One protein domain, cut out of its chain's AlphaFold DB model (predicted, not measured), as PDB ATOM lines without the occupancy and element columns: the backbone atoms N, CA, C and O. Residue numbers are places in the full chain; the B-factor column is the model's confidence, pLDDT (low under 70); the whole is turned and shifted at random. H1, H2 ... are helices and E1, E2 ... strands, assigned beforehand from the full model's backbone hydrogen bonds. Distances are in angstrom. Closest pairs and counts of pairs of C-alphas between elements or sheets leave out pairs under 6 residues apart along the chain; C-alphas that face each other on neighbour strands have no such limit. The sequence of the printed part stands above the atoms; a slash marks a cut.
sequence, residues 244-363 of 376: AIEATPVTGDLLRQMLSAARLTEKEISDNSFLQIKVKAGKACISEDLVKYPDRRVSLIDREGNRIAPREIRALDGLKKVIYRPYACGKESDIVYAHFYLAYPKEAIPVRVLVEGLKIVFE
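Overview. This is residues 244 to 363 of the 376 residues of an uncharacterized protein of Nitrospiraceae bacterium (UniProt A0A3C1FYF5). A long, twisted wall of four strands, E1, E2, E5 and E4, runs through the domain, with H3, H4 and a small two-strand sheet, E3 and E6, to one side of it and H1 to the other. H5 packs on E5 and leads into E4; the loop of the E4 and E5 hairpin makes one far end, and H2 lies toward the other. The 120 printed residues follow the order E1 H1 H2 E2 H3 H4 E3 H5 E4 E5 E6, five named helices and six named strands, class mixed. Both sheets are antiparallel, the larger in the order E1 E2 E5 E4. The whole is compact, with a radius of gyration of the C-alphas of 14.7 A, and spans 43 by 35 by 22 A.

Along the chain. Find C-alpha 244 at (26.193, -39.165, 47.249), where E1, residues 244 to 249, begins. H1 follows at residues 252 to 262, 15.7 A long, then H2 at 266 to 270. E2, residues 272 to 281, covers 28.5 A. Next come H3, residues 288 to 292, H4, 294 to 297, E3, 298 to 301, H5, 314 to 319, and E4, 321 to 325. E5, residues 334 to 345, is 32.7 A long, bends by 57 degrees at residue 337 and ends at C-alpha 345 (37.309, -61.602, 47.466). E6, residues 359 to 362, ends at C-alpha 362 (30.455, -46.491, 55.967).

Arrangement. Look first at the large sheet, with E1 and E4 as edge strands. Within hydrogen-bond range across the neighbour strands E1 and E2 are N 246 and O 278, at 2.9 A, across E2 and E5 N 275 and O 342, at 2.9 A, and across E5 and E4 N 323 and O 337, at 2.9 A. H1, H3, H4 and H5 are on this sheet, but each only grazes it; H2 is not on it, only just. The closest C-alphas of H5 and E5, Leu 316 and Tyr 341, are 6.1 A apart. H1 and H5 touch at Ala 262 and Ala 315, 5.1 A between C-alphas, about perpendicular at 71 degrees, only just. H3 and H4 only just touch, and only at the corner, with 3 pairs of C-alphas within 8 A; Leu 290 and Arg 297 are closest, 5.6 A. In the small sheet N 301 and O 359 are 2.8 A apart. In H1, H2 and H3 every O i to N i+4 pair is within hydrogen-bond range; H5 has 0 of 2, against 2 of 3 O i to N i+3 pairs, and H4 is too short for an i+4 pair.

Size, cuts and confidence. The C-alphas farthest apart, of Glu 266 and Gly 330, are 44.3 A apart. The printed part has no cut. The links from E3 to H5 and from E5 to E6 are long. Mean pLDDT of the printed part is 80.5; look for values under 70 at residues 329 to 332, 348 to 359 and 362 to 363.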
ATOM      1  N   ALA A 244      26.506 -38.328  48.405       75.44
ATOM      2  CA  ALA A 244      26.193 -39.165  47.249       75.44
ATOM      3  C   ALA A 244      27.334 -40.162  47.012       75.44
ATOM      4  O   ALA A 244      28.492 -39.761  46.898       75.44
ATOM      5  N   ILE A 245      27.009 -41.454  46.955       79.38
ATOM      6  CA  ILE A 245      27.979 -42.533  46.747       79.38
ATOM      7  C   ILE A 245      27.622 -43.273  45.457       79.38
ATOM      8  O   ILE A 245      26.466 -43.627  45.228       79.38
ATOM      9  N   GLU A 246      28.622 -43.515  44.620       81.12
ATOM     10  CA  GLU A 246      28.520 -44.342  43.421       81.12
ATOM     11  C   GLU A 246      29.563 -45.455  43.514       81.12
ATOM     12  O   GLU A 246      30.736 -45.188  43.784       81.12
ATOM     13  N   ALA A 247      29.137 -46.699  43.294       83.75
ATOM     14  CA  ALA A 247      30.042 -47.833  43.189       83.75
ATOM     15  C   ALA A 247      29.898 -48.481  41.824       83.75
ATOM     16  O   ALA A 247      28.808 -48.885  41.426       83.75
ATOM     17  N   THR A 248      31.013 -48.589  41.112       83.00
ATOM     18  CA  THR A 248      31.039 -49.145  39.761       83.00
ATOM     19  C   THR A 248      31.994 -50.333  39.709       83.00
ATOM     20  O   THR A 248      33.140 -50.212  40.152       83.00
ATOM     21  N   PRO A 249      31.570 -51.489  39.175       84.94
ATOM     22  CA  PRO A 249      32.453 -52.630  38.981       84.94
ATOM     23  C   PRO A 249      33.561 -52.296  37.987       84.94
ATOM     24  O   PRO A 249      33.300 -51.803  36.888       84.94
ATOM     25  N   VAL A 250      34.806 -52.592  38.348       86.12
ATOM     26  CA  VAL A 250      35.955 -52.350  37.472       86.12
ATOM     27  C   VAL A 250      36.155 -53.552  36.562       86.12
ATOM     28  O   VAL A 250      36.579 -54.622  36.993       86.12
ATOM     29  N   THR A 251      35.843 -53.378  35.281       84.00
ATOM     30  CA  THR A 251      35.975 -54.417  34.250       84.00
ATOM     31  C   THR A 251      36.541 -53.824  32.956       84.00
ATOM     32  O   THR A 251      36.644 -52.604  32.813       84.00
ATOM     33  N   GLY A 252      36.950 -54.680  32.013       83.81
ATOM     34  CA  GLY A 252      37.366 -54.258  30.670       83.81
ATOM     35  C   GLY A 252      38.524 -53.252  30.662       83.81
ATOM     36  O   GLY A 252      39.578 -53.502  31.249       83.81
ATOM     37  N   ASP A 253      38.333 -52.122  29.977       78.00
ATOM     38  CA  ASP A 253      39.348 -51.069  29.829       78.00
ATOM     39  C   ASP A 253      39.731 -50.401  31.149       78.00
ATOM     40  O   ASP A 253      40.909 -50.124  31.367       78.00
ATOM     41  N   LEU A 254      38.770 -50.202  32.057       75.00
ATOM     42  CA  LEU A 254      39.045 -49.591  33.359       75.00
ATOM     43  C   LEU A 254      39.965 -50.482  34.199       75.00
ATOM     44  O   LEU A 254      40.875 -49.985  34.859       75.00
ATOM     45  N   LEU A 255      39.777 -51.805  34.120       82.88
ATOM     46  CA  LEU A 255      40.681 -52.754  34.760       82.88
ATOM     47  C   LEU A 255      42.085 -52.638  34.160       82.88
ATOM     48  O   LEU A 255      43.036 -52.472  34.910       82.88
ATOM     49  N   ARG A 256      42.221 -52.631  32.825       80.12
ATOM     50  CA  ARG A 256      43.525 -52.464  32.149       80.12
ATOM     51  C   ARG A 256      44.255 -51.188  32.575       80.12
ATOM     52  O   ARG A 256      45.450 -51.241  32.862       80.12
ATOM     53  N   GLN A 257      43.543 -50.064  32.650       79.12
ATOM     54  CA  GLN A 257      44.097 -48.799  33.138       79.12
ATOM     55  C   GLN A 257      44.590 -48.931  34.582       79.12
ATOM     56  O   GLN A 257      45.732 -48.576  34.877       79.12
ATOM     57  N   MET A 258      43.775 -49.525  35.456       80.94
ATOM     58  CA  MET A 258      44.139 -49.785  36.849       80.94
ATOM     59  C   MET A 258      45.400 -50.657  36.958       80.94
ATOM     60  O   MET A 258      46.293 -50.325  37.733       80.94
ATOM     61  N   LEU A 259      45.528 -51.713  36.141       80.62
ATOM     62  CA  LEU A 259      46.723 -52.570  36.113       80.62
ATOM     63  C   LEU A 259      47.981 -51.778  35.753       80.62
ATOM     64  O   LEU A 259      49.014 -51.922  36.406       80.62
ATOM     65  N   SER A 260      47.877 -50.922  34.733       77.88
ATOM     66  CA  SER A 260      49.003 -50.115  34.262       77.88
ATOM     67  C   SER A 260      49.472 -49.089  35.297       77.88
ATOM     68  O   SER A 260      50.672 -48.853  35.426       77.88
ATOM     69  N   ALA A 261      48.540 -48.513  36.061       77.56
ATOM     70  CA  ALA A 261      48.825 -47.437  37.000       77.56
ATOM     71  C   ALA A 261      49.236 -47.946  38.394       77.56
ATOM     72  O   ALA A 261      50.187 -47.426  38.973       77.56
ATOM     73  N   ALA A 262      48.568 -48.979  38.923       80.06
ATOM     74  CA  ALA A 262      48.817 -49.492  40.274       80.06
ATOM     75  C   ALA A 262      49.914 -50.565  40.355       80.06
ATOM     76  O   ALA A 262      50.392 -50.845  41.450       80.06
ATOM     77  N   ARG A 263      50.344 -51.162  39.231       84.12
ATOM     78  CA  ARG A 263      51.308 -52.286  39.209       84.12
ATOM     79  C   ARG A 263      50.850 -53.487  40.054       84.12
ATOM     80  O   ARG A 263      51.624 -54.041  40.830       84.12
ATOM     81  N   LEU A 264      49.587 -53.876  39.901       86.38
ATOM     82  CA  LEU A 264      49.024 -55.056  40.566       86.38
ATOM     83  C   LEU A 264      49.661 -56.348  40.036       86.38
ATOM     84  O   LEU A 264      49.944 -56.471  38.844       86.38
ATOM     85  N   THR A 265      49.845 -57.324  40.918       88.81
ATOM     86  CA  THR A 265      50.315 -58.668  40.560       88.81
ATOM     87  C   THR A 265      49.200 -59.496  39.922       88.81
ATOM     88  O   THR A 265      48.021 -59.306  40.217       88.81
ATOM     89  N   GLU A 266      49.555 -60.483  39.093       86.00
ATOM     90  CA  GLU A 266      48.571 -61.399  38.488       86.00
ATOM     91  C   GLU A 266      47.689 -62.088  39.535       86.00
ATOM     92  O   GLU A 266      46.487 -62.233  39.322       86.00
ATOM     93  N   LYS A 267      48.266 -62.430  40.694       89.50
ATOM     94  CA  LYS A 267      47.543 -63.041  41.813       89.50
ATOM     95  C   LYS A 267      46.527 -62.087  42.448       89.50
ATOM     96  O   LYS A 267      45.389 -62.467  42.704       89.50
ATOM     97  N   GLU A 268      46.901 -60.827  42.679       90.81
ATOM     98  CA  GLU A 268      45.962 -59.817  43.194       90.81
ATOM     99  C   GLU A 268      44.790 -59.595  42.235       90.81
ATOM    100  O   GLU A 268      43.674 -59.336  42.675       90.81
ATOM    101  N   ILE A 269      45.019 -59.732  40.933       87.62
ATOM    102  CA  ILE A 269      43.971 -59.598  39.921       87.62
ATOM    103  C   ILE A 269      43.101 -60.856  39.870       87.62
ATOM    104  O   ILE A 269      41.878 -60.761  39.762       87.62
ATOM    105  N   SER A 270      43.708 -62.045  39.937       87.56
ATOM    106  CA  SER A 270      42.978 -63.310  39.846       87.56
ATOM    107  C   SER A 270      42.077 -63.558  41.046       87.56
ATOM    108  O   SER A 270      40.996 -64.119  40.856       87.56
ATOM    109  N   ASP A 271      42.500 -63.125  42.237       91.19
ATOM    110  CA  ASP A 271      41.874 -63.468  43.518       91.19
ATOM    111  C   ASP A 271      40.805 -62.458  43.960       91.19
ATOM    112  O   ASP A 271      40.087 -62.708  44.937       91.19
ATOM    113  N   ASN A 272      40.685 -61.319  43.265       90.81
ATOM    114  CA  ASN A 272      39.837 -60.213  43.693       90.81
ATOM    115  C   ASN A 272      38.900 -59.683  42.599       90.81
ATOM    116  O   ASN A 272      39.205 -59.692  41.408       90.81
ATOM    117  N   SER A 273      37.761 -59.167  43.052       88.69
ATOM    118  CA  SER A 273      36.872 -58.282  42.302       88.69
ATOM    119  C   SER A 273      37.108 -56.847  42.771       88.69
ATOM    120  O   SER A 273      37.245 -56.604  43.970       88.69
ATOM    121  N   PHE A 274      37.137 -55.888  41.846       89.38
ATOM    122  CA  PHE A 274      37.449 -54.492  42.160       89.38
ATOM    123  C   PHE A 274      36.229 -53.590  41.980       89.38
ATOM    124  O   PHE A 274      35.504 -53.691  40.986       89.38
ATOM    125  N   LEU A 275      36.039 -52.675  42.928       88.75
ATOM    126  CA  LEU A 275      35.027 -51.628  42.877       88.75
ATOM    127  C   LEU A 275      35.682 -50.256  42.837       88.75
ATOM    128  O   LEU A 275      36.540 -49.939  43.656       88.75
ATOM    129  N   GLN A 276      35.222 -49.437  41.901       89.31
ATOM    130  CA  GLN A 276      35.459 -48.007  41.887       89.31
ATOM    131  C   GLN A 276      34.421 -47.351  42.789       89.31
ATOM    132  O   GLN A 276      33.228 -47.454  42.511       89.31
ATOM    133  N   ILE A 277      34.863 -46.664  43.838       89.12
ATOM    134  CA  ILE A 277      33.992 -45.935  44.756       89.12
ATOM    135  C   ILE A 277      34.209 -44.442  44.549       89.12
ATOM    136  O   ILE A 277      35.332 -43.949  44.657       89.12
ATOM    137  N   LYS A 278      33.124 -43.719  44.277       89.38
ATOM    138  CA  LYS A 278      33.100 -42.257  44.243       89.38
ATOM    139  C   LYS A 278      32.181 -41.752  45.335       89.38
ATOM    140  O   LYS A 278      31.046 -42.206  45.463       89.38
ATOM    141  N   VAL A 279      32.669 -40.793  46.102       88.12
ATOM    142  CA  VAL A 279      31.935 -40.135  47.176       88.12
ATOM    143  C   VAL A 279      31.928 -38.646  46.878       88.12
ATOM    144  O   VAL A 279      32.984 -38.034  46.735       88.12
ATOM    145  N   LYS A 280      30.734 -38.067  46.775       86.44
ATOM    146  CA  LYS A 280      30.501 -36.632  46.602       86.44
ATOM    147  C   LYS A 280      29.872 -36.071  47.867       86.44
ATOM    148  O   LYS A 280      28.895 -36.631  48.376       86.44
ATOM    149  N   ALA A 281      30.427 -34.968  48.362       82.31
ATOM    150  CA  ALA A 281      29.820 -34.212  49.444       82.31
ATOM    151  C   ALA A 281      28.400 -33.793  49.048       82.31
ATOM    152  O   ALA A 281      28.162 -33.313  47.940       82.31
ATOM    153  N   GLY A 282      27.454 -34.059  49.945       76.19
ATOM    154  CA  GLY A 282      26.065 -33.636  49.823       76.19
ATOM    155  C   GLY A 282      25.782 -32.568  50.868       76.19
ATOM    156  O   GLY A 282      26.290 -31.458  50.788       76.19
ATOM    157  N   LYS A 283      24.994 -32.926  51.887       71.50
ATOM    158  CA  LYS A 283      24.706 -32.055  53.038       71.50
ATOM    159  C   LYS A 283      25.782 -32.102  54.135       71.50
ATOM    160  O   LYS A 283      25.639 -31.414  55.139       71.50
ATOM    161  N   ALA A 284      26.815 -32.931  53.988       71.62
ATOM    162  CA  ALA A 284      27.927 -33.031  54.934       71.62
ATOM    163  C   ALA A 284      29.273 -33.236  54.217       71.62
ATOM    164  O   ALA A 284      29.307 -33.579  53.032       71.62
ATOM    165  N   CYS A 285      30.375 -33.065  54.960       74.94
ATOM    166  CA  CYS A 285      31.752 -33.175  54.459       74.94
ATOM    167  C   CYS A 285      32.374 -34.548  54.606       74.94
ATOM    168  O   CYS A 285      32.195 -35.202  55.631       74.94
ATOM    169  N   ILE A 286      33.091 -35.000  53.579       86.06
ATOM    170  CA  ILE A 286      33.668 -36.343  53.560       86.06
ATOM    171  C   ILE A 286      34.742 -36.403  54.654       86.06
ATOM    172  O   ILE A 286      35.609 -35.537  54.734       86.06
ATOM    173  N   SER A 287      34.669 -37.402  55.534       84.62
ATOM    174  CA  SER A 287      35.615 -37.516  56.649       84.62
ATOM    175  C   SER A 287      37.021 -37.856  56.154       84.62
ATOM    176  O   SER A 287      37.165 -38.764  55.332       84.62
ATOM    177  N   GLU A 288      38.050 -37.228  56.726       85.50
ATOM    178  CA  GLU A 288      39.457 -37.548  56.433       85.50
ATOM    179  C   GLU A 288      39.783 -39.028  56.642       85.50
ATOM    180  O   GLU A 288      40.443 -39.625  55.798       85.50
ATOM    181  N   ASP A 289      39.263 -39.654  57.702       85.00
ATOM    182  CA  ASP A 289      39.495 -41.079  57.971       85.00
ATOM    183  C   ASP A 289      39.037 -41.990  56.834       85.00
ATOM    184  O   ASP A 289      39.680 -42.999  56.554       85.00
ATOM    185  N   LEU A 290      37.919 -41.653  56.186       87.50
ATOM    186  CA  LEU A 290      37.412 -42.427  55.060       87.50
ATOM    187  C   LEU A 290      38.377 -42.351  53.878       87.50
ATOM    188  O   LEU A 290      38.659 -43.353  53.234       87.50
ATOM    189  N   VAL A 291      38.894 -41.160  53.599       88.56
ATOM    190  CA  VAL A 291      39.868 -40.972  52.523       88.56
ATOM    191  C   VAL A 291      41.197 -41.639  52.872       88.56
ATOM    192  O   VAL A 291      41.850 -42.237  52.014       88.56
ATOM    193  N   LYS A 292      41.598 -41.575  54.142       88.19
ATOM    194  CA  LYS A 292      42.850 -42.151  54.616       88.19
ATOM    195  C   LYS A 292      42.818 -43.679  54.608       88.19
ATOM    196  O   LYS A 292      43.780 -44.275  54.139       88.19
ATOM    197  N   TYR A 293      41.716 -44.284  55.049       88.12
ATOM    198  CA  TYR A 293      41.572 -45.734  55.218       88.12
ATOM    199  C   TYR A 293      40.257 -46.265  54.615       88.12
ATOM    200  O   TYR A 293      39.390 -46.759  55.345       88.12
ATOM    201  N   PRO A 294      40.052 -46.154  53.292       88.50
ATOM    202  CA  PRO A 294      38.792 -46.552  52.671       88.50
ATOM    203  C   PRO A 294      38.509 -48.052  52.825       88.50
ATOM    204  O   PRO A 294      37.364 -48.443  53.034       88.50
ATOM    205  N   ASP A 295      39.550 -48.882  52.819       87.31
ATOM    206  CA  ASP A 295      39.518 -50.326  53.068       87.31
ATOM    207  C   ASP A 295      39.029 -50.693  54.482       87.31
ATOM    208  O   ASP A 295      38.475 -51.765  54.700       87.31
ATOM    209  N   ARG A 296      39.169 -49.786  55.451       86.88
ATOM    210  CA  ARG A 296      38.688 -49.997  56.829       86.88
ATOM    211  C   ARG A 296      37.328 -49.383  57.088       86.88
ATOM    212  O   ARG A 296      36.678 -49.703  58.075       86.88
ATOM    213  N   ARG A 297      36.927 -48.426  56.253       83.62
ATOM    214  CA  ARG A 297      35.720 -47.627  56.474       83.62
ATOM    215  C   ARG A 297      34.578 -48.032  55.566       83.62
ATOM    216  O   ARG A 297      33.460 -47.623  55.858       83.62
ATOM    217  N   VAL A 298      34.828 -48.815  54.519       85.94
ATOM    218  CA  VAL A 298      33.820 -49.220  53.538       85.94
ATOM    219  C   VAL A 298      33.657 -50.732  53.535       85.94
ATOM    220  O   VAL A 298      34.531 -51.462  53.080       85.94
ATOM    221  N   SER A 299      32.482 -51.186  53.951       84.06
ATOM    222  CA  SER A 299      32.078 -52.591  53.894       84.06
ATOM    223  C   SER A 299      30.883 -52.746  52.955       84.06
ATOM    224  O   SER A 299      30.042 -51.846  52.850       84.06
ATOM    225  N   LEU A 300      30.783 -53.893  52.288       83.88
ATOM    226  CA  LEU A 300      29.556 -54.282  51.597       83.88
ATOM    227  C   LEU A 300      28.689 -55.123  52.528       83.88
ATOM    228  O   LEU A 300      29.192 -55.798  53.425       83.88
ATOM    229  N   ILE A 301      27.386 -55.082  52.299       79.25
ATOM    230  CA  ILE A 301      26.410 -55.950  52.946       79.25
ATOM    231  C   ILE A 301      25.687 -56.729  51.855       79.25
ATOM    232  O   ILE A 301      25.139 -56.107  50.938       79.25
ATOM    233  N   ASP A 302      25.722 -58.058  51.956       77.44
ATOM    234  CA  ASP A 302      25.001 -58.975  51.066       77.44
ATOM    235  C   ASP A 302      23.487 -58.998  51.348       77.44
ATOM    236  O   ASP A 302      22.965 -58.235  52.168       77.44
ATOM    237  N   ARG A 303      22.744 -59.841  50.623       73.75
ATOM    238  CA  ARG A 303      21.282 -59.931  50.774       73.75
ATOM    239  C   ARG A 303      20.886 -60.544  52.116       73.75
ATOM    240  O   ARG A 303      19.828 -60.218  52.650       73.75
ATOM    241  N   GLU A 304      21.747 -61.391  52.657       79.25
ATOM    242  CA  GLU A 304      21.607 -62.091  53.928       79.25
ATOM    243  C   GLU A 304      21.999 -61.206  55.127       79.25
ATOM    244  O   GLU A 304      21.747 -61.568  56.276       79.25
ATOM    245  N   GLY A 305      22.558 -60.018  54.876       76.38
ATOM    246  CA  GLY A 305      22.982 -59.069  55.900       76.38
ATOM    247  C   GLY A 305      24.407 -59.293  56.414       76.38
ATOM    248  O   GLY A 305      24.832 -58.586  57.334       76.38
ATOM    249  N   ASN A 306      25.161 -60.232  55.839       81.75
ATOM    250  CA  ASN A 306      26.555 -60.449  56.199       81.75
ATOM    251  C   ASN A 306      27.426 -59.320  55.658       81.75
ATOM    252  O   ASN A 306      27.221 -58.791  54.562       81.75
ATOM    253  N   ARG A 307      28.442 -58.967  56.444       82.19
ATOM    254  CA  ARG A 307      29.431 -57.968  56.051       82.19
ATOM    255  C   ARG A 307      30.534 -58.607  55.228       82.19
ATOM    256  O   ARG A 307      31.142 -59.587  55.648       82.19
ATOM    257  N   ILE A 308      30.844 -57.975  54.108       86.56
ATOM    258  CA  ILE A 308      31.977 -58.307  53.259       86.56
ATOM    259  C   ILE A 308      32.951 -57.132  53.343       86.56
ATOM    260  O   ILE A 308      32.685 -56.046  52.823       86.56
ATOM    261  N   ALA A 309      34.073 -57.352  54.024       86.62
ATOM    262  CA  ALA A 309      35.152 -56.379  54.110       86.62
ATOM    263  C   ALA A 309      36.040 -56.445  52.851       86.62
ATOM    264  O   ALA A 309      36.235 -57.531  52.289       86.62
ATOM    265  N   PRO A 310      36.583 -55.307  52.394       90.88
ATOM    266  CA  PRO A 310      37.566 -55.293  51.327       90.88
ATOM    267  C   PRO A 310      38.901 -55.865  51.817       90.88
ATOM    268  O   PRO A 310      39.193 -55.914  53.013       90.88
ATOM    269  N   ARG A 311      39.730 -56.311  50.875       91.25
ATOM    270  CA  ARG A 311      41.117 -56.701  51.120       91.25
ATOM    271  C   ARG A 311      42.025 -55.488  50.972       91.25
ATOM    272  O   ARG A 311      41.913 -54.738  50.002       91.25
ATOM    273  N   GLU A 312      42.957 -55.340  51.907       91.12
ATOM    274  CA  GLU A 312      43.998 -54.319  51.825       91.12
ATOM    275  C   GLU A 312      44.943 -54.647  50.658       91.12
ATOM    276  O   GLU A 312      45.647 -55.658  50.672       91.12
ATOM    277  N   ILE A 313      44.955 -53.781  49.643       91.06
ATOM    278  CA  ILE A 313      45.912 -53.823  48.533       91.06
ATOM    279  C   ILE A 313      46.580 -52.455  48.448       91.06
ATOM    280  O   ILE A 313      46.015 -51.505  47.906       91.06
ATOM    281  N   ARG A 314      47.811 -52.357  48.961       88.62
ATOM    282  CA  ARG A 314      48.567 -51.091  49.053       88.62
ATOM    283  C   ARG A 314      48.752 -50.391  47.708       88.62
ATOM    284  O   ARG A 314      48.768 -49.170  47.641       88.62
ATOM    285  N   ALA A 315      48.863 -51.160  46.629       87.94
ATOM    286  CA  ALA A 315      48.989 -50.637  45.272       87.94
ATOM    287  C   ALA A 315      47.804 -49.741  44.846       87.94
ATOM    288  O   ALA A 315      47.971 -48.866  43.997       87.94
ATOM    289  N   LEU A 316      46.620 -49.911  45.450       89.31
ATOM    290  CA  LEU A 316      45.435 -49.110  45.131       89.31
ATOM    291  C   LEU A 316      45.467 -47.700  45.742       89.31
ATOM    292  O   LEU A 316      44.788 -46.814  45.223       89.31
ATOM    293  N   ASP A 317      46.270 -47.451  46.784       86.50
ATOM    294  CA  ASP A 317      46.348 -46.125  47.416       86.50
ATOM    295  C   ASP A 317      46.850 -45.047  46.450       86.50
ATOM    296  O   ASP A 317      46.401 -43.901  46.517       86.50
ATOM    297  N   GLY A 318      47.726 -45.417  45.510       83.81
ATOM    298  CA  GLY A 318      48.250 -44.509  44.486       83.81
ATOM    299  C   GLY A 318      47.216 -44.068  43.445       83.81
ATOM    300  O   GLY A 318      47.475 -43.136  42.691       83.81
ATOM    301  N   LEU A 319      46.047 -44.712  43.398       86.31
ATOM    302  CA  LEU A 319      44.962 -44.383  42.467       86.31
ATOM    303  C   LEU A 319      43.886 -43.483  43.083       86.31
ATOM    304  O   LEU A 319      42.870 -43.189  42.451       86.31
ATOM    305  N   LYS A 320      44.089 -43.069  44.333       90.25
ATOM    306  CA  LYS A 320      43.156 -42.241  45.083       90.25
ATOM    307  C   LYS A 320      43.175 -40.805  44.558       90.25
ATOM    308  O   LYS A 320      44.226 -40.171  44.523       90.25
ATOM    309  N   LYS A 321      42.005 -40.269  44.203       90.19
ATOM    310  CA  LYS A 321      41.815 -38.847  43.872       90.19
ATOM    311  C   LYS A 321      40.937 -38.200  44.937       90.19
ATOM    312  O   LYS A 321      39.857 -38.700  45.243       90.19
ATOM    313  N   VAL A 322      41.398 -37.085  45.491       89.94
ATOM    314  CA  VAL A 322      40.706 -36.343  46.550       89.94
ATOM    315  C   VAL A 322      40.685 -34.881  46.153       89.94
ATOM    316  O   VAL A 322      41.724 -34.341  45.782       89.94
ATOM    317  N   ILE A 323      39.515 -34.253  46.223       84.88
ATOM    318  CA  ILE A 323      39.380 -32.820  45.971       84.88
ATOM    319  C   ILE A 323      38.998 -32.133  47.261       84.88
ATOM    320  O   ILE A 323      38.042 -32.518  47.945       84.88
ATOM    321  N   TYR A 324      39.742 -31.070  47.518       84.38
ATOM    322  CA  TYR A 324      39.529 -30.161  48.617       84.38
ATOM    323  C   TYR A 324      38.915 -28.866  48.096       84.38
ATOM    324  O   TYR A 324      39.283 -28.381  47.026       84.38
ATOM    325  N   ARG A 325      37.994 -28.294  48.863       78.88
ATOM    326  CA  ARG A 325      37.430 -26.972  48.611       78.88
ATOM    327  C   ARG A 325      37.491 -26.141  49.890       78.88
ATOM    328  O   ARG A 325      37.065 -26.636  50.933       78.88
ATOM    329  N   PRO A 326      37.959 -24.887  49.826       73.69
ATOM    330  CA  PRO A 326      37.926 -24.002  50.979       73.69
ATOM    331  C   PRO A 326      36.498 -23.746  51.455       73.69
ATOM    332  O   PRO A 326      35.609 -23.485  50.644       73.69
ATOM    333  N   TYR A 327      36.288 -23.814  52.768       71.38
ATOM    334  CA  TYR A 327      35.059 -23.427  53.465       71.38
ATOM    335  C   TYR A 327      33.783 -24.163  53.042       71.38
ATOM    336  O   TYR A 327      32.690 -23.742  53.420       71.38
ATOM    337  N   ALA A 328      33.883 -25.286  52.325       71.38
ATOM    338  CA  ALA A 328      32.705 -26.027  51.868       71.38
ATOM    339  C   ALA A 328      31.855 -26.580  53.028       71.38
ATOM    340  O   ALA A 328      30.646 -26.741  52.880       71.38
ATOM    341  N   CYS A 329      32.472 -26.834  54.183       69.62
ATOM    342  CA  CYS A 329      31.822 -27.221  55.435       69.62
ATOM    343  C   CYS A 329      32.373 -26.447  56.642       69.62
ATOM    344  O   CYS A 329      32.318 -26.932  57.774       69.62
ATOM    345  N   GLY A 330      32.887 -25.238  56.406       67.38
ATOM    346  CA  GLY A 330      33.349 -24.330  57.453       67.38
ATOM    347  C   GLY A 330      34.793 -24.528  57.922       67.38
ATOM    348  O   GLY A 330      35.178 -23.885  58.898       67.38
ATOM    349  N   LYS A 331      35.608 -25.362  57.259       69.81
ATOM    350  CA  LYS A 331      37.062 -25.435  57.497       69.81
ATOM    351  C   LYS A 331      37.838 -24.753  56.372       69.81
ATOM    352  O   LYS A 331      37.319 -24.544  55.284       69.81
ATOM    353  N   GLU A 332      39.113 -24.451  56.603       69.38
ATOM    354  CA  GLU A 332      39.984 -23.853  55.574       69.38
ATOM    355  C   GLU A 332      40.130 -24.727  54.318       69.38
ATOM    356  O   GLU A 332      40.354 -24.211  53.228       69.38
ATOM    357  N   SER A 333      39.985 -26.047  54.458       78.25
ATOM    358  CA  SER A 333      40.082 -27.010  53.363       78.25
ATOM    359  C   SER A 333      39.221 -28.234  53.672       78.25
ATOM    360  O   SER A 333      39.526 -29.013  54.574       78.25
ATOM    361  N   ASP A 334      38.122 -28.387  52.940       81.25
ATOM    362  CA  ASP A 334      37.114 -29.419  53.160       81.25
ATOM    363  C   ASP A 334      37.087 -30.430  52.005       81.25
ATOM    364  O   ASP A 334      37.113 -30.052  50.834       81.25
ATOM    365  N   ILE A 335      36.994 -31.730  52.309       85.56
ATOM    366  CA  ILE A 335      36.930 -32.775  51.277       85.56
ATOM    367  C   ILE A 335      35.522 -32.817  50.682       85.56
ATOM    368  O   ILE A 335      34.557 -33.234  51.334       85.56
ATOM    369  N   VAL A 336      35.422 -32.437  49.409       86.31
ATOM    370  CA  VAL A 336      34.156 -32.392  48.660       86.31
ATOM    371  C   VAL A 336      33.984 -33.559  47.694       86.31
ATOM    372  O   VAL A 336      32.860 -33.877  47.300       86.31
ATOM    373  N   TYR A 337      35.079 -34.230  47.341       89.56
ATOM    374  CA  TYR A 337      35.063 -35.423  46.504       89.56
ATOM    375  C   TYR A 337      36.183 -36.382  46.898       89.56
ATOM    376  O   TYR A 337      37.319 -35.966  47.129       89.56
ATOM    377  N   ALA A 338      35.867 -37.673  46.914       90.31
ATOM    378  CA  ALA A 338      36.841 -38.742  47.050       90.31
ATOM    379  C   ALA A 338      36.551 -39.852  46.040       90.31
ATOM    380  O   ALA A 338      35.409 -40.277  45.870       90.31
ATOM    381  N   HIS A 339      37.604 -40.342  45.403       92.62
ATOM    382  CA  HIS A 339      37.573 -41.454  44.472       92.62
ATOM    383  C   HIS A 339      38.700 -42.417  44.814       92.62
ATOM    384  O   HIS A 339      39.857 -42.015  44.933       92.62
ATOM    385  N   PHE A 340      38.350 -43.682  44.999       92.38
ATOM    386  CA  PHE A 340      39.291 -44.739  45.342       92.38
ATOM    387  C   PHE A 340      38.782 -46.092  44.849       92.38
ATOM    388  O   PHE A 340      37.614 -46.251  44.486       92.38
ATOM    389  N   TYR A 341      39.680 -47.069  44.849       92.38
ATOM    390  CA  TYR A 341      39.401 -48.433  44.429       92.38
ATOM    391  C   TYR A 341      39.502 -49.372  45.624       92.38
ATOM    392  O   TYR A 341      40.421 -49.253  46.430       92.38
ATOM    393  N   LEU A 342      38.563 -50.309  45.725       92.25
ATOM    394  CA  LEU A 342      38.548 -51.342  46.756       92.25
ATOM    395  C   LEU A 342      38.552 -52.721  46.113       92.25
ATOM    396  O   LEU A 342      37.835 -52.961  45.141       92.25
ATOM    397  N   ALA A 343      39.349 -53.623  46.674       92.56
ATOM    398  CA  ALA A 343      39.393 -55.020  46.275       92.56
ATOM    399  C   ALA A 343      38.565 -55.862  47.239       92.56
ATOM    400  O   ALA A 343      38.629 -55.666  48.446       92.56
ATOM    401  N   TYR A 344      37.826 -56.827  46.723       91.00
ATOM    402  CA  TYR A 344      37.043 -57.772  47.508       91.00
ATOM    403  C   TYR A 344      37.338 -59.192  47.039       91.00
ATOM    404  O   TYR A 344      37.687 -59.370  45.869       91.00
ATOM    405  N   PRO A 345      37.169 -60.217  47.895       89.44
ATOM    406  CA  PRO A 345      37.309 -61.602  47.466       89.44
ATOM    407  C   PRO A 345      36.436 -61.872  46.236       89.44
ATOM    408  O   PRO A 345      35.249 -61.544  46.231       89.44
ATOM    409  N   LYS A 346      37.011 -62.476  45.193       85.06
ATOM    410  CA  LYS A 346      36.311 -62.704  43.918       85.06
ATOM    411  C   LYS A 346      35.014 -63.501  44.063       85.06
ATOM    412  O   LYS A 346      34.036 -63.237  43.372       85.06
ATOM    413  N   GLU A 347      35.005 -64.442  44.998       78.44
ATOM    414  CA  GLU A 347      33.851 -65.282  45.329       78.44
ATOM    415  C   GLU A 347      32.742 -64.508  46.055       78.44
ATOM    416  O   GLU A 347      31.572 -64.855  45.935       78.44
ATOM    417  N   ALA A 348      33.093 -63.426  46.759       69.56
ATOM    418  CA  ALA A 348      32.143 -62.604  47.505       69.56
ATOM    419  C   ALA A 348      31.348 -61.653  46.600       69.56
ATOM    420  O   ALA A 348      30.290 -61.162  46.988       69.56
ATOM    421  N   ILE A 349      31.852 -61.377  45.393       64.31
ATOM    422  CA  ILE A 349      31.215 -60.460  44.451       64.31
ATOM    423  C   ILE A 349      31.221 -61.058  43.039       64.31
ATOM    424  O   ILE A 349      32.112 -60.757  42.235       64.31
ATOM    425  N   PRO A 350      30.200 -61.853  42.677       55.03
ATOM    426  CA  PRO A 350      29.949 -62.156  41.279       55.03
ATOM    427  C   PRO A 350      29.598 -60.861  40.541       55.03
ATOM    428  O   PRO A 350      28.758 -60.090  41.003       55.03
ATOM    429  N   VAL A 351      30.168 -60.642  39.353       51.78
ATOM    430  CA  VAL A 351      29.901 -59.453  38.511       51.78
ATOM    431  C   VAL A 351      28.393 -59.222  38.279       51.78
ATOM    432  O   VAL A 351      27.961 -58.085  38.142       51.78
ATOM    433  N   ARG A 352      27.572 -60.287  38.314       42.09
ATOM    434  CA  ARG A 352      26.099 -60.224  38.218       42.09
ATOM    435  C   ARG A 352      25.376 -59.772  39.499       42.09
ATOM    436  O   ARG A 352      24.276 -59.250  39.397       42.09
ATOM    437  N   VAL A 353      25.951 -59.970  40.689       45.72
ATOM    438  CA  VAL A 353      25.306 -59.670  41.993       45.72
ATOM    439  C   VAL A 353      25.360 -58.181  42.340       45.72
ATOM    440  O   VAL A 353      24.529 -57.675  43.094       45.72
ATOM    441  N   LEU A 354      26.300 -57.461  41.735       49.38
ATOM    442  CA  LEU A 354      26.497 -56.032  41.937       49.38
ATOM    443  C   LEU A 354      25.278 -55.189  41.530       49.38
ATOM    444  O   LEU A 354      25.032 -54.163  42.153       49.38
ATOM    445  N   VAL A 355      24.466 -55.658  40.582       45.16
ATOM    446  CA  VAL A 355      23.373 -54.879  39.977       45.16
ATOM    447  C   VAL A 355      22.114 -54.780  40.861       45.16
ATOM    448  O   VAL A 355      21.382 -53.801  40.760       45.16
ATOM    449  N   GLU A 356      21.862 -55.723  41.784       45.25
ATOM    450  CA  GLU A 356      20.538 -55.825  42.440       45.25
ATOM    451  C   GLU A 356      20.541 -56.198  43.942       45.25
ATOM    452  O   GLU A 356      19.507 -56.625  44.462       45.25
ATOM    453  N   GLY A 357      21.661 -56.134  44.677       49.81
ATOM    454  CA  GLY A 357      21.657 -56.705  46.041       49.81
ATOM    455  C   GLY A 357      22.649 -56.212  47.086       49.81
ATOM    456  O   GLY A 357      22.445 -56.538  48.251       49.81
ATOM    457  N   LEU A 358      23.684 -55.450  46.730       59.62
ATOM    458  CA  LEU A 358      24.718 -55.052  47.691       59.62
ATOM    459  C   LEU A 358      24.467 -53.642  48.231       59.62
ATOM    460  O   LEU A 358      24.234 -52.700  47.471       59.62
ATOM    461  N   LYS A 359      24.545 -53.483  49.557       66.44
ATOM    462  CA  LYS A 359      24.529 -52.167  50.216       66.44
ATOM    463  C   LYS A 359      25.933 -51.786  50.656       66.44
ATOM    464  O   LYS A 359      26.647 -52.606  51.219       66.44
ATOM    465  N   ILE A 360      26.305 -50.528  50.450       70.00
ATOM    466  CA  ILE A 360      27.574 -49.979  50.937       70.00
ATOM    467  C   ILE A 360      27.336 -49.361  52.305       70.00
ATOM    468  O   ILE A 360      26.417 -48.557  52.477       70.00
ATOM    469  N   VAL A 361      28.174 -49.711  53.275       71.50
ATOM    470  CA  VAL A 361      28.127 -49.138  54.616       71.50
ATOM    471  C   VAL A 361      29.453 -48.496  54.961       71.50
ATOM    472  O   VAL A 361      30.511 -49.112  54.860       71.50
ATOM    473  N   PHE A 362      29.350 -47.247  55.411       69.69
ATOM    474  CA  PHE A 362      30.455 -46.491  55.967       69.69
ATOM    475  C   PHE A 362      30.450 -46.647  57.479       69.69
ATOM    476  O   PHE A 362      29.493 -46.249  58.155       69.69
ATOM    477  N   GLU A 363      31.506 -47.245  58.009       67.62
ATOM    478  CA  GLU A 363      31.635 -47.468  59.440       67.62
ATOM    479  C   GLU A 363      31.914 -46.125  60.128       67.62
ATOM    480  O   GLU A 363      32.762 -45.335  59.695       67.62
TER     481      GLU A 363